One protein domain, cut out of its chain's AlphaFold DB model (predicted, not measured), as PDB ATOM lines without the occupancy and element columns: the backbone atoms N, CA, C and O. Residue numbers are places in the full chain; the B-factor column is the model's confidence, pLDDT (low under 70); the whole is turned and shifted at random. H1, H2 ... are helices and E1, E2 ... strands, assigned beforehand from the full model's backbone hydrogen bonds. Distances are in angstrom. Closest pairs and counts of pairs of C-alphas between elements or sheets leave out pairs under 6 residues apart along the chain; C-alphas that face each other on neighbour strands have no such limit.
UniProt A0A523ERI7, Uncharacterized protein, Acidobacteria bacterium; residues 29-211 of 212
ATOM      1  N   GLU A  29     377.839 319.122 395.735       95.38
ATOM      2  CA  GLU A  29     379.026 319.444 396.526       95.38
ATOM      3  C   GLU A  29     380.125 318.390 396.338       95.38
ATOM      4  O   GLU A  29     381.275 318.760 396.094       95.38
ATOM      5  N   GLU A  30     379.779 317.098 396.362       95.62
ATOM      6  CA  GLU A  30     380.738 316.013 396.113       95.62
ATOM      7  C   GLU A  30     381.384 316.130 394.733       95.62
ATOM      8  O   GLU A  30     382.604 316.055 394.649       95.62
ATOM      9  N   ALA A  31     380.625 316.441 393.676       96.19
ATOM     10  CA  ALA A  31     381.197 316.642 392.338       96.19
ATOM     11  C   ALA A  31     382.296 317.723 392.308       96.19
ATOM     12  O   ALA A  31     383.288 317.604 391.586       96.19
ATOM     13  N   VAL A  32     382.127 318.798 393.083       95.06
ATOM     14  CA  VAL A  32     383.118 319.877 393.177       95.06
ATOM     15  C   VAL A  32     384.330 319.447 394.000       95.06
ATOM     16  O   VAL A  32     385.462 319.719 393.597       95.06
ATOM     17  N   LEU A  33     384.110 318.790 395.140       94.12
ATOM     18  CA  LEU A  33     385.188 318.326 396.014       94.12
ATOM     19  C   LEU A  33     386.031 317.235 395.342       94.12
ATOM     20  O   LEU A  33     387.257 317.318 395.379       94.12
ATOM     21  N   GLU A  34     385.401 316.287 394.648       94.75
ATOM     22  CA  GLU A  34     386.089 315.272 393.846       94.75
ATOM     23  C   GLU A  34     386.936 315.914 392.747       94.75
ATOM     24  O   GLU A  34     388.105 315.560 392.580       94.75
ATOM     25  N   LEU A  35     386.408 316.924 392.038       94.31
ATOM     26  CA  LEU A  35     387.209 317.651 391.053       94.31
ATOM     27  C   LEU A  35     388.438 318.286 391.713       94.31
ATOM     28  O   LEU A  35     389.543 318.155 391.190       94.31
ATOM     29  N   VAL A  36     388.269 318.971 392.845       92.25
ATOM     30  CA  VAL A  36     389.385 319.603 393.570       92.25
ATOM     31  C   VAL A  36     390.443 318.568 393.958       92.25
ATOM     32  O   VAL A  36     391.634 318.799 393.728       92.25
ATOM     33  N   ASP A  37     390.030 317.414 394.479       92.81
ATOM     34  CA  ASP A  37     390.930 316.317 394.835       92.81
ATOM     35  C   ASP A  37     391.696 315.792 393.615       92.81
ATOM     36  O   ASP A  37     392.922 315.646 393.664       92.81
ATOM     37  N   HIS A  38     391.017 315.594 392.483       93.31
ATOM     38  CA  HIS A  38     391.644 315.150 391.239       93.31
ATOM     39  C   HIS A  38     392.602 316.186 390.645       93.31
ATOM     40  O   HIS A  38     393.660 315.816 390.134       93.31
ATOM     41  N   LEU A  39     392.296 317.482 390.749       91.12
ATOM     42  CA  LEU A  39     393.204 318.549 390.318       91.12
ATOM     43  C   LEU A  39     394.436 318.657 391.235       91.12
ATOM     44  O   LEU A  39     395.533 318.943 390.751       91.12
ATOM     45  N   ASN A  40     394.274 318.415 392.540       88.94
ATOM     46  CA  ASN A  40     395.360 318.415 393.525       88.94
ATOM     47  C   ASN A  40     396.273 317.181 393.408       88.94
ATOM     48  O   ASN A  40     397.480 317.294 393.646       88.94
ATOM     49  N   ALA A  41     395.716 316.018 393.050       90.31
ATOM     50  CA  ALA A  41     396.419 314.744 392.846       90.31
ATOM     51  C   ALA A  41     396.854 314.480 391.384       90.31
ATOM     52  O   ALA A  41     397.334 313.392 391.064       90.31
ATOM     53  N   PRO A  42     396.873 315.525 390.548       86.88
ATOM     54  CA  PRO A  42     396.717 315.489 389.080       86.88
ATOM     55  C   PRO A  42     396.186 314.183 388.440       86.88
ATOM     56  O   PRO A  42     396.788 313.661 387.499       86.88
ATOM     57  N   ASP A  43     395.044 313.667 388.904       90.94
ATOM     58  CA  ASP A  43     394.374 312.485 388.334       90.94
ATOM     59  C   ASP A  43     393.219 312.884 387.401       90.94
ATOM     60  O   ASP A  43     392.036 312.803 387.729       90.94
ATOM     61  N   PHE A  44     393.566 313.361 386.206       91.94
ATOM     62  CA  PHE A  44     392.580 313.890 385.255       91.94
ATOM     63  C   PHE A  44     391.715 312.816 384.590       91.94
ATOM     64  O   PHE A  44     390.664 313.142 384.044       91.94
ATOM     65  N   ILE A  45     392.149 311.551 384.618       90.44
ATOM     66  CA  ILE A  45     391.349 310.434 384.104       90.44
ATOM     67  C   ILE A  45     390.170 310.173 385.039       90.44
ATOM     68  O   ILE A  45     389.060 309.949 384.563       90.44
ATOM     69  N   ALA A  46     390.381 310.264 386.353       88.19
ATOM     70  CA  ALA A  46     389.299 310.137 387.322       88.19
ATOM     71  C   ALA A  46     388.297 311.310 387.257       88.19
ATOM     72  O   ALA A  46     387.114 311.121 387.508       88.19
ATOM     73  N   ALA A  47     388.730 312.497 386.815       91.12
ATOM     74  CA  ALA A  47     387.855 313.663 386.659       91.12
ATOM     75  C   ALA A  47     386.963 313.643 385.398       91.12
ATOM     76  O   ALA A  47     386.144 314.547 385.217       91.12
ATOM     77  N   ILE A  48     387.116 312.661 384.499       91.75
ATOM     78  CA  ILE A  48     386.363 312.595 383.231       91.75
ATOM     79  C   ILE A  48     384.853 312.622 383.484       91.75
ATOM     80  O   ILE A  48     384.134 313.378 382.830       91.75
ATOM     81  N   ASP A  49     384.393 311.847 384.466       90.38
ATOM     82  CA  ASP A  49     382.968 311.669 384.750       90.38
ATOM     83  C   ASP A  49     382.337 312.898 385.431       90.38
ATOM     84  O   ASP A  49     381.117 313.022 385.514       90.38
ATOM     85  N   LEU A  50     383.146 313.873 385.847       94.88
ATOM     86  CA  LEU A  50     382.650 315.089 386.483       94.88
ATOM     87  C   LEU A  50     382.201 316.148 385.480       94.88
ATOM     88  O   LEU A  50     381.480 317.060 385.865       94.88
ATOM     89  N   ALA A  51     382.592 316.068 384.207       95.38
ATOM     90  CA  ALA A  51     382.093 316.977 383.179       95.38
ATOM     91  C   ALA A  51     380.796 316.434 382.572       95.38
ATOM     92  O   ALA A  51     380.655 315.231 382.363       95.38
ATOM     93  N   VAL A  52     379.856 317.318 382.224       95.81
ATOM     94  CA  VAL A  52     378.743 316.906 381.357       95.81
ATOM     95  C   VAL A  52     379.320 316.325 380.050       95.81
ATOM     96  O   VAL A  52     380.174 316.981 379.444       95.81
ATOM     97  N   PRO A  53     378.831 315.154 379.588       93.25
ATOM     98  CA  PRO A  53     379.201 314.583 378.298       93.25
ATOM     99  C   PRO A  53     379.176 315.595 377.149       93.25
ATOM    100  O   PRO A  53     378.342 316.503 377.122       93.25
ATOM    101  N   ASN A  54     380.085 315.420 376.189       94.81
ATOM    102  CA  ASN A  54     380.263 316.239 374.982       94.81
ATOM    103  C   ASN A  54     380.712 317.693 375.218       94.81
ATOM    104  O   ASN A  54     381.173 318.350 374.276       94.81
ATOM    105  N   HIS A  55     380.620 318.228 376.440       96.38
ATOM    106  CA  HIS A  55     380.985 319.619 376.696       96.38
ATOM    107  C   HIS A  55     382.473 319.875 376.457       96.38
ATOM    108  O   HIS A  55     382.822 320.933 375.935       96.38
ATOM    109  N   ALA A  56     383.351 318.926 376.797       95.94
ATOM    110  CA  ALA A  56     384.785 319.092 376.590       95.94
ATOM    111  C   ALA A  56     385.135 319.049 375.096       95.94
ATOM    112  O   ALA A  56     385.917 319.878 374.621       95.94
ATOM    113  N   ALA A  57     384.496 318.154 374.329       96.81
ATOM    114  CA  ALA A  57     384.607 318.158 372.869       96.81
ATOM    115  C   ALA A  57     384.204 319.513 372.276       96.81
ATOM    116  O   ALA A  57     384.973 320.098 371.514       96.81
ATOM    117  N   LEU A  58     383.048 320.062 372.655       97.38
ATOM    118  CA  LEU A  58     382.612 321.371 372.164       97.38
ATOM    119  C   LEU A  58     383.549 322.505 372.605       97.38
ATOM    120  O   LEU A  58     383.879 323.372 371.795       97.38
ATOM    121  N   ALA A  59     384.012 322.498 373.858       96.00
ATOM    122  CA  ALA A  59     384.929 323.508 374.387       96.00
ATOM    123  C   ALA A  59     386.281 323.510 373.656       96.00
ATOM    124  O   ALA A  59     386.885 324.571 373.503       96.00
ATOM    125  N   SER A  60     386.720 322.370 373.110       96.19
ATOM    126  CA  SER A  60     387.962 322.282 372.330       96.19
ATOM    127  C   SER A  60     387.964 323.158 371.062       96.19
ATOM    128  O   SER A  60     389.031 323.541 370.575       96.19
ATOM    129  N   LEU A  61     386.791 323.583 370.563       95.75
ATOM    130  CA  LEU A  61     386.695 324.599 369.505       95.75
ATOM    131  C   LEU A  61     387.352 325.925 369.923       95.75
ATOM    132  O   LEU A  61     388.004 326.568 369.098       95.75
ATOM    133  N   ALA A  62     387.211 326.317 371.194       93.88
ATOM    134  CA  ALA A  62     387.831 327.514 371.765       93.88
ATOM    135  C   ALA A  62     389.361 327.396 371.852       93.88
ATOM    136  O   ALA A  62     390.066 328.407 371.869       93.88
ATOM    137  N   GLU A  63     389.871 326.166 371.905       90.50
ATOM    138  CA  GLU A  63     391.297 325.840 371.985       90.50
ATOM    139  C   GLU A  63     391.934 325.627 370.603       90.50
ATOM    140  O   GLU A  63     393.149 325.473 370.487       90.50
ATOM    141  N   GLY A  64     391.130 325.687 369.537       92.50
ATOM    142  CA  GLY A  64     391.594 325.602 368.156       92.50
ATOM    143  C   GLY A  64     391.544 324.204 367.543       92.50
ATOM    144  O   GLY A  64     392.123 324.018 366.470       92.50
ATOM    145  N   ALA A  65     390.842 323.250 368.167       95.44
ATOM    146  CA  ALA A  65     390.579 321.948 367.560       95.44
ATOM    147  C   ALA A  65     389.867 322.098 366.204       95.44
ATOM    148  O   ALA A  65     389.068 323.015 365.965       95.44
ATOM    149  N   THR A  66     390.167 321.189 365.282       96.62
ATOM    150  CA  THR A  66     389.510 321.142 363.977       96.62
ATOM    151  C   THR A  66     388.095 320.580 364.097       96.62
ATOM    152  O   THR A  66     387.788 319.798 364.992       96.62
ATOM    153  N   PHE A  67     387.215 320.916 363.148       97.25
ATOM    154  CA  PHE A  67     385.848 320.379 363.146       97.25
ATOM    155  C   PHE A  67     385.808 318.849 363.022       97.25
ATOM    156  O   PHE A  67     384.905 318.233 363.570       97.25
ATOM    157  N   SER A  68     386.786 318.231 362.353       97.00
ATOM    158  CA  SER A  68     386.876 316.766 362.293       97.00
ATOM    159  C   SER A  68     387.179 316.182 363.671       97.00
ATOM    160  O   SER A  68     386.482 315.274 364.097       97.00
ATOM    161  N   GLU A  69     388.163 316.731 364.393       96.56
ATOM    162  CA  GLU A  69     388.525 316.255 365.738       96.56
ATOM    163  C   GLU A  69     387.356 316.393 366.717       96.56
ATOM    164  O   GLU A  69     387.057 315.457 367.456       96.56
ATOM    165  N   VAL A  70     386.653 317.530 366.679       97.19
ATOM    166  CA  VAL A  70     385.473 317.744 367.526       97.19
ATOM    167  C   VAL A  70     384.344 316.790 367.147       97.19
ATOM    168  O   VAL A  70     383.776 316.142 368.020       97.19
ATOM    169  N   ALA A  71     384.021 316.655 365.859       97.00
ATOM    170  CA  ALA A  71     382.952 315.761 365.420       97.00
ATOM    171  C   ALA A  71     383.260 314.284 365.711       97.00
ATOM    172  O   ALA A  71     382.351 313.529 366.052       97.00
ATOM    173  N   ASP A  72     384.522 313.867 365.611       96.06
ATOM    174  CA  ASP A  72     384.944 312.510 365.956       96.06
ATOM    175  C   ASP A  72     384.823 312.251 367.462       96.06
ATOM    176  O   ASP A  72     384.317 311.196 367.848       96.06
ATOM    177  N   ALA A  73     385.182 313.222 368.310       95.00
ATOM    178  CA  ALA A  73     384.963 313.133 369.755       95.00
ATOM    179  C   ALA A  73     383.466 313.060 370.108       95.00
ATOM    180  O   ALA A  73     383.066 312.209 370.892       95.00
ATOM    181  N   LEU A  74     382.614 313.863 369.465       95.25
ATOM    182  CA  LEU A  74     381.159 313.820 369.683       95.25
ATOM    183  C   LEU A  74     380.535 312.473 369.278       95.25
ATOM    184  O   LEU A  74     379.560 312.029 369.876       95.25
ATOM    185  N   ARG A  75     381.086 311.793 368.262       93.25
ATOM    186  CA  ARG A  75     380.604 310.470 367.818       93.25
ATOM    187  C   ARG A  75     381.155 309.319 368.655       93.25
ATOM    188  O   ARG A  75     380.466 308.319 368.840       93.25
ATOM    189  N   GLY A  76     382.422 309.417 369.050       86.62
ATOM    190  CA  GLY A  76     383.169 308.354 369.723       86.62
ATOM    191  C   GLY A  76     383.155 308.435 371.249       86.62
ATOM    192  O   GLY A  76     383.569 307.474 371.895       86.62
ATOM    193  N   GLY A  77     382.678 309.548 371.807       87.06
ATOM    194  CA  GLY A  77     382.798 309.907 373.216       87.06
ATOM    195  C   GLY A  77     383.987 310.842 373.462       87.06
ATOM    196  O   GLY A  77     385.051 310.704 372.854       87.06
ATOM    197  N   ASP A  78     383.816 311.788 374.384       89.06
ATOM    198  CA  ASP A  78     384.784 312.851 374.651       89.06
ATOM    199  C   ASP A  78     385.613 312.634 375.922       89.06
ATOM    200  O   ASP A  78     386.308 313.542 376.357       89.06
ATOM    201  N   ALA A  79     385.629 311.417 376.476       88.75
ATOM    202  CA  ALA A  79     386.308 311.085 377.730       88.75
ATOM    203  C   ALA A  79     387.774 311.564 377.788       88.75
ATOM    204  O   ALA A  79     388.180 312.290 378.693       88.75
ATOM    205  N   LEU A  80     388.578 311.223 376.776       89.75
ATOM    206  CA  LEU A  80     389.974 311.676 376.708       89.75
ATOM    207  C   LEU A  80     390.089 313.192 376.490       89.75
ATOM    208  O   LEU A  80     391.055 313.805 376.940       89.75
ATOM    209  N   VAL A  81     389.112 313.805 375.817       92.06
ATOM    210  CA  VAL A  81     389.058 315.262 375.645       92.06
ATOM    211  C   VAL A  81     388.725 315.938 376.975       92.06
ATOM    212  O   VAL A  81     389.350 316.941 377.297       92.06
ATOM    213  N   ALA A  82     387.837 315.365 377.789       91.38
ATOM    214  CA  ALA A  82     387.520 315.839 379.133       91.38
ATOM    215  C   ALA A  82     388.730 315.758 380.072       91.38
ATOM    216  O   ALA A  82     389.056 316.742 380.734       91.38
ATOM    217  N   ALA A  83     389.477 314.649 380.064       92.44
ATOM    218  CA  ALA A  83     390.729 314.557 380.820       92.44
ATOM    219  C   ALA A  83     391.745 315.627 380.386       92.44
ATOM    220  O   ALA A  83     392.363 316.282 381.225       92.44
ATOM    221  N   ASN A  84     391.898 315.845 379.074       91.50
ATOM    222  CA  ASN A  84     392.785 316.886 378.552       91.50
ATOM    223  C   ASN A  84     392.306 318.297 378.918       91.50
ATOM    224  O   ASN A  84     393.132 319.141 379.260       91.50
ATOM    225  N   PHE A  85     390.994 318.539 378.899       92.44
ATOM    226  CA  PHE A  85     390.397 319.789 379.351       92.44
ATOM    227  C   PHE A  85     390.746 320.052 380.819       92.44
ATOM    228  O   PHE A  85     391.242 321.128 381.147       92.44
ATOM    229  N   TRP A  86     390.584 319.059 381.700       92.75
ATOM    230  CA  TRP A  86     390.943 319.199 383.113       92.75
ATOM    231  C   TRP A  86     392.444 319.389 383.334       92.75
ATOM    232  O   TRP A  86     392.844 320.220 384.150       92.75
ATOM    233  N   ALA A  87     393.284 318.697 382.564       90.44
ATOM    234  CA  ALA A  87     394.728 318.896 382.598       90.44
ATOM    235  C   ALA A  87     395.119 320.323 382.167       90.44
ATOM    236  O   ALA A  87     395.937 320.974 382.823       90.44
ATOM    237  N   GLY A  88     394.521 320.828 381.084       85.94
ATOM    238  CA  GLY A  88     394.715 322.196 380.604       85.94
ATOM    239  C   GLY A  88     394.213 323.233 381.610       85.94
ATOM    240  O   GLY A  88     394.914 324.206 381.904       85.94
ATOM    241  N   PHE A  89     393.050 322.978 382.212       85.88
ATOM    242  CA  PHE A  89     392.497 323.789 383.289       85.88
ATOM    243  C   PHE A  89     393.465 323.859 384.470       85.88
ATOM    244  O   PHE A  89     393.805 324.961 384.889       85.88
ATOM    245  N   ALA A  90     393.984 322.725 384.952       85.44
ATOM    246  CA  ALA A  90     394.935 322.675 386.062       85.44
ATOM    247  C   ALA A  90     396.216 323.489 385.790       85.44
ATOM    248  O   ALA A  90     396.737 324.160 386.678       85.44
ATOM    249  N   GLN A  91     396.716 323.471 384.553       82.69
ATOM    250  CA  GLN A  91     397.949 324.174 384.184       82.69
ATOM    251  C   GLN A  91     397.754 325.681 383.985       82.69
ATOM    252  O   GLN A  91     398.617 326.467 384.376       82.69
ATOM    253  N   GLY A  92     396.651 326.091 383.352       73.31
ATOM    254  CA  GLY A  92     396.405 327.495 382.998       73.31
ATOM    255  C   GLY A  92     395.645 328.281 384.065       73.31
ATOM    256  O   GLY A  92     395.885 329.474 384.251       73.31
ATOM    257  N   SER A  93     394.749 327.598 384.769       66.94
ATOM    258  CA  SER A  93     393.801 328.178 385.715       66.94
ATOM    259  C   SER A  93     393.674 327.341 386.987       66.94
ATOM    260  O   SER A  93     392.800 327.627 387.787       66.94
ATOM    261  N   GLY A  94     394.515 326.328 387.223       58.66
ATOM    262  CA  GLY A  94     394.299 325.349 388.295       58.66
ATOM    263  C   GLY A  94     394.255 325.968 389.677       58.66
ATOM    264  O   GLY A  94     393.400 325.596 390.468       58.66
ATOM    265  N   SER A  95     395.043 327.023 389.916       64.12
ATOM    266  CA  SER A  95     394.988 327.823 391.151       64.12
ATOM    267  C   SER A  95     393.597 328.388 391.477       64.12
ATOM    268  O   SER A  95     393.392 328.912 392.563       64.12
ATOM    269  N   TYR A  96     392.658 328.334 390.528       66.75
ATOM    270  CA  TYR A  96     391.248 328.676 390.683       66.75
ATOM    271  C   TYR A  96     390.463 327.650 391.519       66.75
ATOM    272  O   TYR A  96     389.513 328.063 392.177       66.75
ATOM    273  N   LEU A  97     390.842 326.362 391.502       77.44
ATOM    274  CA  LEU A  97     390.194 325.264 392.252       77.44
ATOM    275  C   LEU A  97     391.171 324.379 393.048       77.44
ATOM    276  O   LEU A  97     390.722 323.522 393.796       77.44
ATOM    277  N   THR A  98     392.486 324.537 392.897       72.12
ATOM    278  CA  THR A  98     393.486 323.726 393.613       72.12
ATOM    279  C   THR A  98     393.827 324.316 394.979       72.12
ATOM    280  O   THR A  98     393.801 325.534 395.162       72.12
ATOM    281  N   GLY A  99     394.274 323.464 395.896       79.19
ATOM    282  CA  GLY A  99     394.511 323.793 397.299       79.19
ATOM    283  C   GLY A  99     393.301 323.461 398.168       79.19
ATOM    284  O   GLY A  99     392.408 322.725 397.749       79.19
ATOM    285  N   THR A 100     393.284 323.982 399.394       84.00
ATOM    286  CA  THR A 100     392.118 323.848 400.272       84.00
ATOM    287  C   THR A 100     391.028 324.812 399.811       84.00
ATOM    288  O   THR A 100     391.274 326.008 399.620       84.00
ATOM    289  N   VAL A 101     389.810 324.301 399.672       89.31
ATOM    290  CA  VAL A 101     388.621 325.097 399.366       89.31
ATOM    291  C   VAL A 101     387.536 324.797 400.390       89.31
ATOM    292  O   VAL A 101     387.493 323.708 400.962       89.31
ATOM    293  N   THR A 102     386.647 325.757 400.621       91.94
ATOM    294  CA  THR A 102     385.368 325.500 401.286       91.94
ATOM    295  C   THR A 102     384.236 325.691 400.296       91.94
ATOM    296  O   THR A 102     384.255 326.637 399.507       91.94
ATOM    297  N   THR A 103     383.249 324.815 400.367       93.38
ATOM    298  CA  THR A 103     382.063 324.816 399.519       93.38
ATOM    299  C   THR A 103     380.840 325.276 400.301       93.38
ATOM    300  O   THR A 103     380.757 325.129 401.522       93.38
ATOM    301  N   ALA A 104     379.892 325.880 399.596       93.88
ATOM    302  CA  ALA A 104     378.559 326.153 400.107       93.88
ATOM    303  C   ALA A 104     377.537 325.941 398.991       93.88
ATOM    304  O   ALA A 104     377.745 326.387 397.858       93.88
ATOM    305  N   GLU A 105     376.421 325.289 399.317       90.50
ATOM    306  CA  GLU A 105     375.298 325.178 398.391       90.50
ATOM    307  C   GLU A 105     374.779 326.569 398.010       90.50
ATOM    308  O   GLU A 105     374.553 327.438 398.859       90.50
ATOM    309  N   GLY A 106     374.620 326.785 396.709       87.56
ATOM    310  CA  GLY A 106     374.007 327.976 396.151       87.56
ATOM    311  C   GLY A 106     372.507 327.785 395.929       87.56
ATOM    312  O   GLY A 106     371.788 327.196 396.731       87.56
ATOM    313  N   SER A 107     372.017 328.325 394.819       90.00
ATOM    314  CA  SER A 107     370.626 328.207 394.383       90.00
ATOM    315  C   SER A 107     370.440 327.158 393.294       90.00
ATOM    316  O   SER A 107     371.311 326.991 392.434       90.00
ATOM    317  N   THR A 108     369.242 326.576 393.263       93.88
ATOM    318  CA  THR A 108     368.683 325.929 392.074       93.88
ATOM    319  C   THR A 108     368.098 326.984 391.141       93.88
ATOM    320  O   THR A 108     367.292 327.815 391.570       93.88
ATOM    321  N   VAL A 109     368.480 326.956 389.869       94.06
ATOM    322  CA  VAL A 109     367.995 327.879 388.837       94.06
ATOM    323  C   VAL A 109     367.488 327.068 387.655       94.06
ATOM    324  O   VAL A 109     368.218 326.247 387.116       94.06
ATOM    325  N   SER A 110     366.249 327.312 387.236       94.38
ATOM    326  CA  SER A 110     365.704 326.719 386.014       94.38
ATOM    327  C   SER A 110     365.858 327.705 384.864       94.38
ATOM    328  O   SER A 110     365.385 328.842 384.950       94.38
ATOM    329  N   GLN A 111     366.532 327.286 383.800       92.75
ATOM    330  CA  GLN A 111     366.799 328.097 382.620       92.75
ATOM    331  C   GLN A 111     366.485 327.276 381.369       92.75
ATOM    332  O   GLN A 111     367.071 326.225 381.143       92.75
ATOM    333  N   ASP A 112     365.532 327.762 380.570       90.62
ATOM    334  CA  ASP A 112     365.082 327.129 379.318       90.62
ATOM    335  C   ASP A 112     364.769 325.621 379.453       90.62
ATOM    336  O   ASP A 112     365.187 324.787 378.656       90.62
ATOM    337  N   GLY A 113     364.066 325.258 380.532       90.50
ATOM    338  CA  GLY A 113     363.676 323.873 380.820       90.50
ATOM    339  C   GLY A 113     364.799 322.975 381.350       90.50
ATOM    340  O   GLY A 113     364.556 321.790 381.558       90.50
ATOM    341  N   THR A 114     365.996 323.520 381.584       95.19
ATOM    342  CA  THR A 114     367.114 322.825 382.236       95.19
ATOM    343  C   THR A 114     367.292 323.347 383.657       95.19
ATOM    344  O   THR A 114     367.389 324.558 383.866       95.19
ATOM    345  N   ASP A 115     367.360 322.439 384.629       96.69
ATOM    346  CA  ASP A 115     367.613 322.785 386.025       96.69
ATOM    347  C   ASP A 115     369.113 322.740 386.330       96.69
ATOM    348  O   ASP A 115     369.811 321.770 386.025       96.69
ATOM    349  N   PHE A 116     369.600 323.811 386.947       97.88
ATOM    350  CA  PHE A 116     370.992 324.005 387.317       97.88
ATOM    351  C   PHE A 116     371.121 324.132 388.827       97.88
ATOM    352  O   PHE A 116     370.369 324.873 389.461       97.88
ATOM    353  N   GLN A 117     372.120 323.464 389.392       97.44
ATOM    354  CA  GLN A 117     372.558 323.662 390.768       97.44
ATOM    355  C   GLN A 117     373.828 324.496 390.783       97.44
ATOM    356  O   GLN A 117     374.704 324.316 389.941       97.44
ATOM    357  N   THR A 118     373.946 325.407 391.741       96.88
ATOM    358  CA  THR A 118     375.164 326.202 391.917       96.88
ATOM    359  C   THR A 118     375.854 325.825 393.214       96.88
ATOM    360  O   THR A 118     375.197 325.638 394.234       96.88
ATOM    361  N   ILE A 119     377.179 325.732 393.178       96.25
ATOM    362  CA  ILE A 119     378.036 325.599 394.355       96.25
ATOM    363  C   ILE A 119     378.957 326.809 394.394       96.25
ATOM    364  O   ILE A 119     379.636 327.121 393.412       96.25
ATOM    365  N   VAL A 120     378.969 327.497 395.532       94.69
ATOM    366  CA  VAL A 120     379.936 328.555 395.806       94.69
ATOM    367  C   VAL A 120     381.209 327.910 396.334       94.69
ATOM    368  O   VAL A 120     381.166 327.104 397.261       94.69
ATOM    369  N   ILE A 121     382.339 328.276 395.742       92.31
ATOM    370  CA  ILE A 121     383.668 327.794 396.107       92.31
ATOM    371  C   ILE A 121     384.469 328.976 396.617       92.31
ATOM    372  O   ILE A 121     384.693 329.948 395.890       92.31
ATOM    373  N   THR A 122     384.938 328.864 397.850       91.31
ATOM    374  CA  THR A 122     385.795 329.857 398.487       91.31
ATOM    375  C   THR A 122     387.197 329.262 398.634       91.31
ATOM    376  O   THR A 122     387.421 328.433 399.522       91.31
ATOM    377  N   PRO A 123     388.150 329.632 397.758       85.94
ATOM    378  CA  PRO A 123     389.543 329.222 397.908       85.94
ATOM    379  C   PRO A 123     390.210 329.958 399.081       85.94
ATOM    380  O   PRO A 123     389.808 331.069 399.429       85.94
ATOM    381  N   GLU A 124     391.285 329.392 399.647       83.88
ATOM    382  CA  GLU A 124     392.085 330.043 400.710       83.88
ATOM    383  C   GLU A 124     392.562 331.455 400.332       83.88
ATOM    384  O   GLU A 124     392.677 332.345 401.179       83.88
ATOM    385  N   THR A 125     392.853 331.662 399.047       78.38
ATOM    386  CA  THR A 125     393.254 332.957 398.500       78.38
ATOM    387  C   THR A 125     392.462 333.264 397.241       78.38
ATOM    388  O   THR A 125     392.371 332.427 396.346       78.38
ATOM    389  N   GLY A 126     391.949 334.486 397.129       79.50
ATOM    390  CA  GLY A 126     391.161 334.924 395.979       79.50
ATOM    391  C   GLY A 126     389.783 335.409 396.401       79.50
ATOM    392  O   GLY A 126     389.600 335.875 397.520       79.50
ATOM    393  N   GLY A 127     388.832 335.357 395.472       84.06
ATOM    394  CA  GLY A 127     387.429 335.629 395.769       84.06
ATOM    395  C   GLY A 127     386.595 334.386 395.513       84.06
ATOM    396  O   GLY A 127     387.070 333.453 394.861       84.06
ATOM    397  N   ASP A 128     385.347 334.426 395.960       89.12
ATOM    398  CA  ASP A 128     384.396 333.349 395.723       89.12
ATOM    399  C   ASP A 128     384.200 333.101 394.229       89.12
ATOM    400  O   ASP A 128     384.292 334.016 393.394       89.12
ATOM    401  N   ARG A 129     383.953 331.838 393.905       87.38
ATOM    402  CA  ARG A 129     383.655 331.329 392.569       87.38
ATOM    403  C   ARG A 129     382.348 330.567 392.610       87.38
ATOM    404  O   ARG A 129     381.924 330.120 393.668       87.38
ATOM    405  N   VAL A 130     381.722 330.422 391.453       93.50
ATOM    406  CA  VAL A 130     380.501 329.635 391.312       93.50
ATOM    407  C   VAL A 130     380.771 328.554 390.283       93.50
ATOM    408  O   VAL A 130     381.171 328.864 389.163       93.50
ATOM    409  N   MET A 131     380.552 327.302 390.670       95.19
ATOM    410  CA  MET A 131     380.433 326.193 389.730       95.19
ATOM    411  C   MET A 131     378.968 325.846 389.554       95.19
ATOM    412  O   MET A 131     378.174 325.936 390.490       95.19
ATOM    413  N   VAL A 132     378.616 325.493 388.328       97.94
ATOM    414  CA  VAL A 132     377.254 325.178 387.927       97.94
ATOM    415  C   VAL A 132     377.207 323.720 387.502       97.94
ATOM    416  O   VAL A 132     378.040 323.263 386.718       97.94
ATOM    417  N   LEU A 133     376.231 322.994 388.030       98.00
ATOM    418  CA  LEU A 133     376.076 321.562 387.864       98.00
ATOM    419  C   LEU A 133     374.680 321.219 387.355       98.00
ATOM    420  O   LEU A 133     373.728 321.978 387.551       98.00
ATOM    421  N   ARG A 134     374.563 320.051 386.726       96.19
ATOM    422  CA  ARG A 134     373.302 319.447 386.292       96.19
ATOM    423  C   ARG A 134     373.210 318.021 386.805       96.19
ATOM    424  O   ARG A 134     374.222 317.327 386.849       96.19
ATOM    425  N   ASP A 135     371.999 317.605 387.148       95.19
ATOM    426  CA  ASP A 135     371.679 316.202 387.403       95.19
ATOM    427  C   ASP A 135     371.209 315.564 386.090       95.19
ATOM    428  O   ASP A 135     370.167 315.940 385.550       95.19
ATOM    429  N   ILE A 136     372.018 314.664 385.534       90.19
ATOM    430  CA  ILE A 136     371.714 313.952 384.280       90.19
ATOM    431  C   ILE A 136     371.669 312.449 384.560       90.19
ATOM    432  O   ILE A 136     370.718 311.758 384.194       90.19
ATOM    433  N   ASP A 137     372.702 311.960 385.233       92.75
ATOM    434  CA  ASP A 137     372.909 310.586 385.684       92.75
ATOM    435  C   ASP A 137     373.819 310.598 386.925       92.75
ATOM    436  O   ASP A 137     374.797 309.855 387.023       92.75
ATOM    437  N   GLY A 138     373.507 311.513 387.846       95.19
ATOM    438  CA  GLY A 138     374.433 312.044 388.839       95.19
ATOM    439  C   GLY A 138     374.796 313.494 388.513       95.19
ATOM    440  O   GLY A 138     374.612 313.974 387.385       95.19
ATOM    441  N   TYR A 139     375.301 314.207 389.514       97.25
ATOM    442  CA  TYR A 139     375.693 315.599 389.382       97.25
ATOM    443  C   TYR A 139     377.001 315.725 388.613       97.25
ATOM    444  O   TYR A 139     378.039 315.186 388.998       97.25
ATOM    445  N   ARG A 140     376.941 316.492 387.525       97.38
ATOM    446  CA  ARG A 140     378.086 316.816 386.675       97.38
ATOM    447  C   ARG A 140     378.216 318.314 386.498       97.38
ATOM    448  O   ARG A 140     377.226 319.038 386.414       97.38
ATOM    449  N   ILE A 141     379.449 318.771 386.382       97.69
ATOM    450  CA  ILE A 141     379.827 320.152 386.134       97.69
ATOM    451  C   ILE A 141     379.491 320.511 384.692       97.69
ATOM    452  O   ILE A 141     380.025 319.958 383.726       97.69
ATOM    453  N   ASP A 142     378.627 321.504 384.546       98.06
ATOM    454  CA  ASP A 142     378.335 322.098 383.260       98.06
ATOM    455  C   ASP A 142     379.454 323.080 382.894       98.06
ATOM    456  O   ASP A 142     379.550 324.185 383.441       98.06
ATOM    457  N   LEU A 143     380.318 322.669 381.959       97.12
ATOM    458  CA  LEU A 143     381.465 323.480 381.542       97.12
ATOM    459  C   LEU A 143     381.058 324.818 380.908       97.12
ATOM    460  O   LEU A 143     381.756 325.813 381.094       97.12
ATOM    461  N   PHE A 144     379.934 324.883 380.188       97.88
ATOM    462  CA  PHE A 144     379.500 326.114 379.527       97.88
ATOM    463  C   PHE A 144     378.788 327.056 380.492       97.88
ATOM    464  O   PHE A 144     378.962 328.267 380.378       97.88
ATOM    465  N   ALA A 145     378.065 326.534 381.481       97.88
ATOM    466  CA  ALA A 145     377.492 327.360 382.536       97.88
ATOM    467  C   ALA A 145     378.560 327.855 383.529       97.88
ATOM    468  O   ALA A 145     378.507 329.006 383.950       97.88
ATOM    469  N   SER A 146     379.559 327.026 383.857       96.12
ATOM    470  CA  SER A 146     380.628 327.371 384.812       96.12
ATOM    471  C   SER A 146     381.728 328.238 384.195       96.12
ATOM    472  O   SER A 146     382.189 329.203 384.802       96.12
ATOM    473  N   PHE A 147     382.159 327.908 382.974       94.00
ATOM    474  CA  PHE A 147     383.323 328.521 382.322       94.00
ATOM    475  C   PHE A 147     382.977 329.286 381.043       94.00
ATOM    476  O   PHE A 147     383.863 329.895 380.442       94.00
ATOM    477  N   GLY A 148     381.697 329.344 380.665       95.00
ATOM    478  CA  GLY A 148     381.192 330.157 379.557       95.00
ATOM    479  C   GLY A 148     381.774 331.571 379.499       95.00
ATOM    480  O   GLY A 148     382.224 331.965 378.425       95.00
ATOM    481  N   PRO A 149     381.873 332.322 380.618       94.31
ATOM    482  CA  PRO A 149     382.477 333.655 380.625       94.31
ATOM    483  C   PRO A 149     383.901 333.723 380.047       94.31
ATOM    484  O   PRO A 149     384.266 334.735 379.455       94.31
ATOM    485  N   GLY A 150     384.705 332.668 380.216       91.12
ATOM    486  CA  GLY A 150     386.077 332.577 379.695       91.12
ATOM    487  C   GLY A 150     386.212 331.833 378.360       91.12
ATOM    488  O   GLY A 150     387.305 331.811 377.786       91.12
ATOM    489  N   LEU A 151     385.129 331.204 377.892       93.06
ATOM    490  CA  LEU A 151     385.053 330.475 376.623       93.06
ATOM    491  C   LEU A 151     384.374 331.297 375.521       93.06
ATOM    492  O   LEU A 151     384.687 331.117 374.347       93.06
ATOM    493  N   ALA A 152     383.439 332.183 375.880       93.88
ATOM    494  CA  ALA A 152     382.532 332.822 374.934       93.88
ATOM    495  C   ALA A 152     383.267 333.571 373.819       93.88
ATOM    496  O   ALA A 152     382.972 333.359 372.645       93.88
ATOM    497  N   ASP A 153     384.260 334.393 374.163       93.81
ATOM    498  CA  ASP A 153     385.023 335.192 373.200       93.81
ATOM    499  C   ASP A 153     385.776 334.330 372.170       93.81
ATOM    500  O   ASP A 153     385.754 334.622 370.973       93.81
ATOM    501  N   LYS A 154     386.382 333.233 372.625       94.88
ATOM    502  CA  LYS A 154     387.122 332.261 371.812       94.88
ATOM    503  C   LYS A 154     386.208 331.393 370.955       94.88
ATOM    504  O   LYS A 154     386.638 330.922 369.906       94.88
ATOM    505  N   MET A 155     384.958 331.198 371.372       95.81
ATOM    506  CA  MET A 155     383.969 330.384 370.661       95.81
ATOM    507  C   MET A 155     383.276 331.131 369.513       95.81
ATOM    508  O   MET A 155     382.845 330.488 368.556       95.81
ATOM    509  N   LEU A 156     383.197 332.468 369.544       95.62
ATOM    510  CA  LEU A 156     382.489 333.250 368.515       95.62
ATOM    511  C   LEU A 156     382.993 332.949 367.092       95.62
ATOM    512  O   LEU A 156     382.212 332.580 366.218       95.62
ATOM    513  N   ALA A 157     384.305 333.055 366.865       95.94
ATOM    514  CA  ALA A 157     384.908 332.841 365.549       95.94
ATOM    515  C   ALA A 157     384.773 331.395 365.014       95.94
ATOM    516  O   ALA A 157     384.420 331.227 363.842       95.94
ATOM    517  N   PRO A 158     385.061 330.321 365.780       96.31
ATOM    518  CA  PRO A 158     384.841 328.958 365.300       96.31
ATOM    519  C   PRO A 158     383.359 328.651 365.056       96.31
ATOM    520  O   PRO A 158     383.061 328.020 364.043       96.31
ATOM    521  N   VAL A 159     382.436 329.144 365.893       95.94
ATOM    522  CA  VAL A 159     380.994 328.961 365.664       95.94
ATOM    523  C   VAL A 159     380.531 329.698 364.411       95.94
ATOM    524  O   VAL A 159     379.842 329.110 363.583       95.94
ATOM    525  N   GLU A 160     380.974 330.932 364.178       95.56
ATOM    526  CA  GLU A 160     380.655 331.651 362.940       95.56
ATOM    527  C   GLU A 160     381.158 330.903 361.690       95.56
ATOM    528  O   GLU A 160     380.435 330.778 360.698       95.56
ATOM    529  N   ARG A 161     382.365 330.319 361.749       95.12
ATOM    530  CA  ARG A 161     382.889 329.469 360.666       95.12
ATOM    531  C   ARG A 161     382.062 328.197 360.458       95.12
ATOM    532  O   ARG A 161     381.883 327.795 359.307       95.12
ATOM    533  N   LEU A 162     381.556 327.573 361.525       94.44
ATOM    534  CA  LEU A 162     380.686 326.393 361.427       94.44
ATOM    535  C   LEU A 162     379.413 326.701 360.637       94.44
ATOM    536  O   LEU A 162     379.059 325.931 359.750       94.44
ATOM    537  N   LEU A 163     378.782 327.855 360.879       91.31
ATOM    538  CA  LEU A 163     377.550 328.261 360.187       91.31
ATOM    539  C   LEU A 163     377.734 328.413 358.667       91.31
ATOM    540  O   LEU A 163     376.789 328.218 357.904       91.31
ATOM    541  N   GLY A 164     378.945 328.756 358.215       91.38
ATOM    542  CA  GLY A 164     379.297 328.836 356.795       91.38
ATOM    543  C   GLY A 164     379.768 327.516 356.173       91.38
ATOM    544  O   GLY A 164     380.005 327.464 354.964       91.38
ATOM    545  N   THR A 165     379.932 326.456 356.969       93.19
ATOM    546  CA  THR A 165     380.545 325.189 356.548       93.19
ATOM    547  C   THR A 165     379.483 324.121 356.291       93.19
ATOM    548  O   THR A 165     378.715 323.761 357.174       93.19
ATOM    549  N   GLN A 166     379.462 323.567 355.076       91.75
ATOM    550  CA  GLN A 166     378.499 322.537 354.664       91.75
ATOM    551  C   GLN A 166     379.149 321.148 354.646       91.75
ATOM    552  O   GLN A 166     379.372 320.565 353.586       91.75
ATOM    553  N   THR A 167     379.488 320.630 355.828       95.12
ATOM    554  CA  THR A 167     380.012 319.267 356.011       95.12
ATOM    555  C   THR A 167     379.175 318.494 357.026       95.12
ATOM    556  O   THR A 167     378.463 319.084 357.842       95.12
ATOM    557  N   ASP A 168     379.270 317.164 356.995       94.81
ATOM    558  CA  ASP A 168     378.620 316.318 358.000       94.81
ATOM    559  C   ASP A 168     379.160 316.578 359.411       94.81
ATOM    560  O   ASP A 168     378.383 316.588 360.362       94.81
ATOM    561  N   ASP A 169     380.457 316.865 359.548       96.94
ATOM    562  CA  ASP A 169     381.070 317.254 360.825       96.94
ATOM    563  C   ASP A 169     380.472 318.553 361.365       96.94
ATOM    564  O   ASP A 169     380.049 318.606 362.517       96.94
ATOM    565  N   ALA A 170     380.358 319.585 360.520       94.94
ATOM    566  CA  ALA A 170     379.762 320.854 360.924       94.94
ATOM    567  C   ALA A 170     378.302 320.674 361.364       94.94
ATOM    568  O   ALA A 170     377.883 321.262 362.355       94.94
ATOM    569  N   ARG A 171     377.540 319.815 360.676       93.38
ATOM    570  CA  ARG A 171     376.156 319.491 361.045       93.38
ATOM    571  C   ARG A 171     376.054 318.779 362.396       93.38
ATOM    572  O   ARG A 171     375.141 319.097 363.150       93.38
ATOM    573  N   VAL A 172     376.960 317.845 362.695       95.69
ATOM    574  CA  VAL A 172     377.021 317.171 364.006       95.69
ATOM    575  C   VAL A 172     377.311 318.188 365.107       95.69
ATOM    576  O   VAL A 172     376.558 318.274 366.069       95.69
ATOM    577  N   ILE A 173     378.331 319.027 364.926       97.00
ATOM    578  CA  ILE A 173     378.712 320.027 365.931       97.00
ATOM    579  C   ILE A 173     377.597 321.056 366.147       97.00
ATOM    580  O   ILE A 173     377.296 321.411 367.281       97.00
ATOM    581  N   LEU A 174     376.959 321.540 365.076       94.88
ATOM    582  CA  LEU A 174     375.860 322.505 365.180       94.88
ATOM    583  C   LEU A 174     374.629 321.935 365.888       94.88
ATOM    584  O   LEU A 174     373.889 322.708 366.491       94.88
ATOM    585  N   ALA A 175     374.384 320.625 365.800       93.44
ATOM    586  CA  ALA A 175     373.312 319.985 366.555       93.44
ATOM    587  C   ALA A 175     373.621 320.028 368.059       93.44
ATOM    588  O   ALA A 175     372.820 320.561 368.816       93.44
ATOM    589  N   GLU A 176     374.817 319.592 368.455       95.38
ATOM    590  CA  GLU A 176     375.254 319.553 369.859       95.38
ATOM    591  C   GLU A 176     375.410 320.958 370.472       95.38
ATOM    592  O   GLU A 176     375.105 321.180 371.640       95.38
ATOM    593  N   LEU A 177     375.816 321.962 369.684       95.88
ATOM    594  CA  LEU A 177     375.887 323.350 370.154       95.88
ATOM    595  C   LEU A 177     374.521 323.910 370.577       95.88
ATOM    596  O   LEU A 177     374.472 324.814 371.409       95.88
ATOM    597  N   LYS A 178     373.407 323.414 370.027       93.94
ATOM    598  CA  LYS A 178     372.073 323.871 370.448       93.94
ATOM    599  C   LYS A 178     371.754 323.428 371.876       93.94
ATOM    600  O   LYS A 178     371.117 324.185 372.604       93.94
ATOM    601  N   ASP A 179     372.269 322.277 372.295       94.00
ATOM    602  CA  ASP A 179     371.989 321.702 373.612       94.00
ATOM    603  C   ASP A 179     372.703 322.449 374.752       94.00
ATOM    604  O   ASP A 179     372.299 322.350 375.911       94.00
ATOM    605  N   ILE A 180     373.717 323.267 374.436       96.00
ATOM    606  CA  ILE A 180     374.420 324.109 375.418       96.00
ATOM    607  C   ILE A 180     373.821 325.516 375.561       96.00
ATOM    608  O   ILE A 180     374.303 326.308 376.374       96.00
ATOM    609  N   VAL A 181     372.785 325.871 374.789       96.75
ATOM    610  CA  VAL A 181     372.147 327.199 374.873       96.75
ATOM    611  C   VAL A 181     371.624 327.503 376.286       96.75
ATOM    612  O   VAL A 181     371.950 328.583 376.790       96.75
ATOM    613  N   PRO A 182     370.907 326.592 376.979       97.38
ATOM    614  CA  PRO A 182     370.495 326.818 378.364       97.38
ATOM    615  C   PRO A 182     371.684 327.098 379.290       97.38
ATOM    616  O   PRO A 182     371.624 328.010 380.116       97.38
ATOM    617  N   SER A 183     372.795 326.381 379.105       98.19
ATOM    618  CA  SER A 183     374.024 326.540 379.887       98.19
ATOM    619  C   SER A 183     374.668 327.913 379.674       98.19
ATOM    620  O   SER A 183     375.050 328.584 380.633       98.19
ATOM    621  N   LEU A 184     374.737 328.383 378.426       97.81
ATOM    622  CA  LEU A 184     375.254 329.714 378.095       97.81
ATOM    623  C   LEU A 184     374.353 330.833 378.635       97.81
ATOM    624  O   LEU A 184     374.860 331.852 379.102       97.81
ATOM    625  N   LEU A 185     373.030 330.647 378.612       97.56
ATOM    626  CA  LEU A 185     372.090 331.582 379.234       97.56
ATOM    627  C   LEU A 185     372.267 331.610 380.754       97.56
ATOM    628  O   LEU A 185     372.341 332.697 381.327       97.56
ATOM    629  N   MET A 186     372.424 330.450 381.396       97.62
ATOM    630  CA  MET A 186     372.726 330.358 382.825       97.62
ATOM    631  C   MET A 186     374.025 331.105 383.162       97.62
ATOM    632  O   MET A 186     374.044 331.899 384.104       97.62
ATOM    633  N   ALA A 187     375.075 330.960 382.347       97.56
ATOM    634  CA  ALA A 187     376.333 331.682 382.530       97.56
ATOM    635  C   ALA A 187     376.155 333.212 382.557       97.56
ATOM    636  O   ALA A 187     376.868 333.886 383.295       97.56
ATOM    637  N   THR A 188     375.194 333.785 381.814       96.62
ATOM    638  CA  THR A 188     374.944 335.245 381.832       96.62
ATOM    639  C   THR A 188     374.453 335.766 383.183       96.62
ATOM    640  O   THR A 188     374.577 336.959 383.458       96.62
ATOM    641  N   SER A 189     373.908 334.882 384.023       94.06
ATOM    642  CA  SER A 189     373.354 335.220 385.336       94.06
ATOM    643  C   SER A 189     374.385 335.173 386.467       94.06
ATOM    644  O   SER A 189     374.067 335.540 387.602       94.06
ATOM    645  N   LEU A 190     375.622 334.748 386.180       93.12
ATOM    646  CA  LEU A 190     376.657 334.630 387.199       93.12
ATOM    647  C   LEU A 190     377.016 336.000 387.805       93.12
ATOM    648  O   LEU A 190     377.086 337.015 387.099       93.12
ATOM    649  N   PRO A 191     377.273 336.057 389.123       90.44
ATOM    650  CA  PRO A 191     377.586 337.307 389.796       90.44
ATOM    651  C   PRO A 191     378.937 337.873 389.339       90.44
ATOM    652  O   PRO A 191     379.898 337.147 389.096       90.44
ATOM    653  N   GLY A 192     379.030 339.203 389.270       89.06
ATOM    654  CA  GLY A 192     380.295 339.905 389.024       89.06
ATOM    655  C   GLY A 192     380.761 339.943 387.564       89.06
ATOM    656  O   GLY A 192     381.866 340.419 387.301       89.06
ATOM    657  N   LEU A 193     379.940 339.496 386.608       93.12
ATOM    658  CA  LEU A 193     380.272 339.600 385.188       93.12
ATOM    659  C   LEU A 193     380.252 341.051 384.694       93.12
ATOM    660  O   LEU A 193     379.356 341.839 385.002       93.12
ATOM    661  N   SER A 194     381.245 341.398 383.873       95.56
ATOM    662  CA  SER A 194     381.251 342.685 383.176       95.56
ATOM    663  C   SER A 194     380.211 342.701 382.043       95.56
ATOM    664  O   SER A 194     379.952 341.655 381.440       95.56
ATOM    665  N   PRO A 195     379.677 343.879 381.661       96.62
ATOM    666  CA  PRO A 195     378.735 343.982 380.544       96.62
ATOM    667  C   PRO A 195     379.268 343.415 379.220       96.62
ATOM    668  O   PRO A 195     378.497 342.879 378.431       96.62
ATOM    669  N   ILE A 196     380.583 343.500 378.988       96.88
ATOM    670  CA  ILE A 196     381.231 342.979 377.775       96.88
ATOM    671  C   ILE A 196     381.133 341.451 377.726       96.88
ATOM    672  O   ILE A 196     380.784 340.894 376.691       96.88
ATOM    673  N   VAL A 197     381.388 340.778 378.849       96.62
ATOM    674  CA  VAL A 197     381.335 339.310 378.936       96.62
ATOM    675  C   VAL A 197     379.902 338.803 378.770       96.62
ATOM    676  O   VAL A 197     379.663 337.857 378.024       96.62
ATOM    677  N   ILE A 198     378.933 339.484 379.392       97.50
ATOM    678  CA  ILE A 198     377.507 339.186 379.193       97.50
ATOM    679  C   ILE A 198     377.143 339.324 377.709       97.50
ATOM    680  O   ILE A 198     376.499 338.445 377.145       97.50
ATOM    681  N   GLN A 199     377.598 340.394 377.049       97.56
ATOM    682  CA  GLN A 199     377.345 340.598 375.624       97.56
ATOM    683  C   GLN A 199     377.964 339.494 374.753       97.56
ATOM    684  O   GLN A 199     377.319 339.052 373.807       97.56
ATOM    685  N   GLN A 200     379.177 339.030 375.061       97.88
ATOM    686  CA  GLN A 200     379.830 337.938 374.324       97.88
ATOM    687  C   GLN A 200     379.056 336.620 374.444       97.88
ATOM    688  O   GLN A 200     378.859 335.935 373.443       97.88
ATOM    689  N   LEU A 201     378.572 336.289 375.644       97.88
ATOM    690  CA  LEU A 201     377.718 335.120 375.871       97.88
ATOM    691  C   LEU A 201     376.418 335.207 375.063       97.88
ATOM    692  O   LEU A 201     376.062 334.261 374.366       97.88
ATOM    693  N   VAL A 202     375.742 336.360 375.101       97.50
ATOM    694  CA  VAL A 202     374.508 336.585 374.332       97.50
ATOM    695  C   VAL A 202     374.767 336.478 372.828       97.50
ATOM    696  O   VAL A 202     374.017 335.804 372.131       97.50
ATOM    697  N   GLN A 203     375.855 337.063 372.320       97.31
ATOM    698  CA  GLN A 203     376.235 336.942 370.908       97.31
ATOM    699  C   GLN A 203     376.489 335.490 370.499       97.31
ATOM    700  O   GLN A 203     376.087 335.079 369.411       97.31
ATOM    701  N   LEU A 204     377.134 334.699 371.359       97.12
ATOM    702  CA  LEU A 204     377.355 333.283 371.093       97.12
ATOM    703  C   LEU A 204     376.026 332.518 371.016       97.12
ATOM    704  O   LEU A 204     375.823 331.749 370.077       97.12
ATOM    705  N   VAL A 205     375.098 332.780 371.941       97.00
ATOM    706  CA  VAL A 205     373.741 332.209 371.908       97.00
ATOM    707  C   VAL A 205     373.004 332.596 370.620       97.00
ATOM    708  O   VAL A 205     372.406 331.740 369.965       97.00
ATOM    709  N   GLU A 206     373.071 333.862 370.209       95.94
ATOM    710  CA  GLU A 206     372.455 334.340 368.964       95.94
ATOM    711  C   GLU A 206     373.043 333.657 367.720       95.94
ATOM    712  O   GLU A 206     372.310 333.334 366.785       95.94
ATOM    713  N   LEU A 207     374.358 333.412 367.692       95.06
ATOM    714  CA  LEU A 207     375.002 332.696 366.589       95.06
ATOM    715  C   LEU A 207     374.530 331.243 366.508       95.06
ATOM    716  O   LEU A 207     374.166 330.785 365.425       95.06
ATOM    717  N   ILE A 208     374.496 330.540 367.640       94.38
ATOM    718  CA  ILE A 208     374.068 329.136 367.711       94.38
ATOM    719  C   ILE A 208     372.604 328.988 367.275       94.38
ATOM    720  O   ILE A 208     372.253 328.068 366.533       94.38
ATOM    721  N   THR A 209     371.742 329.921 367.680       92.12
ATOM    722  CA  THR A 209     370.297 329.854 367.404       92.12
ATOM    723  C   THR A 209     369.903 330.352 366.008       92.12
ATOM    724  O   THR A 209     368.781 330.111 365.570       92.12
ATOM    725  N   ARG A 210     370.818 330.970 365.244       85.00
ATOM    726  CA  ARG A 210     370.542 331.540 363.908       85.00
ATOM    727  C   ARG A 210     370.121 330.515 362.839       85.00
ATOM    728  O   ARG A 210     369.519 330.904 361.842       85.00
ATOM    729  N   VAL A 211     370.450 329.232 363.012       62.34
ATOM    730  CA  VAL A 211     370.168 328.140 362.046       62.34
ATOM    731  C   VAL A 211     369.143 327.142 362.626       62.34
ATOM    732  O   VAL A 211     369.137 325.951 362.312       62.34
TER     733      VAL A 211
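This is residues 29 to 211 of the 212 residues of an uncharacterized protein of Acidobacteria bacterium (UniProt A0A523ERI7). A strongly twisted sheet of four strands, E1 to E4, curls round helix H1 at one end of the domain, and a body of mostly crossed helices fills the rest. H6 and H8 pack on the sheet's other face, H9 covers H6 and H8, H3 crosses H6, H5 packs on H1, H2 and H3, and H4 and H7 lie together far from the sheet. The printed part has 183 residues with nine named helices and four named strands, in the order H1 to H5, E1 to E4, H6 to H9; the sheet runs E1 E2 E3 E4, antiparallel, and the class is mixed. It is compact, with a radius of gyration of the C-alphas of 15.7 A and spans of 48 by 34 by 29 A.

H1, residues 29 to 40, begins at C-alpha 29 (379.026, 319.444, 396.526). H2 is residues 46 to 50, H3 55 to 63, H4 67 to 76 and H5 79 to 96, 22.4 A from first to last C-alpha, with a kink of 63 degrees near residue 90. E1, residues 101 to 111, 27.7 A, bends by 55 degrees at residue 104; E2 is 114 to 123, 28.1 A, E3 129 to 135 and E4 139 to 141. H6, residues 143 to 163, 22.2 A, has a kink of 101 degrees near residue 150. H7 is residues 168 to 179, H8 181 to 188, and H9 195 to 209, 21.1 A, ending at C-alpha 209 (370.297, 329.854, 367.404).

The strands form a meander, each the antiparallel neighbour of the one before: N 104 and O 120 are 2.9 A apart, N 119 and O 131 2.9 A, and N 134 and O 140 2.9 A, within hydrogen-bond range. There are three layers, helices on both faces: H6 and H8 on one, H1 on the other. The closest C-alphas of H6 and E3 are those of Ser 146 and Met 131, 5.1 A. H6 touches H9 (Ala 152 and Leu 201, 5.4 A) at a steep tilt of 52 degrees and H3 (Ala 62 and Lys 154, 4.8 A) at 64 degrees. H4 touches H7, Ala 71 and Asp 169 at 5.2 A. H2 touches H5, Ile 48 and Ala 82 at 5.4 A. Every O i to N i+4 pair is within range in H1, H4, H8 and H9, but 0 of 1 in H2 (1 of 2 O i to N i+3), 2 of 5 in H3 (6 of 6), 12 of 14 in H5, 11 of 17 in H6 and 6 of 8 in H7.

The C-alphas of Glu 124 and Gln 166, the two farthest apart, are 48.6 A apart. The printed part has no cut, and no link is long. Mean pLDDT of the printed part is 92.4; residues 93 to 96 and 211 are under 70.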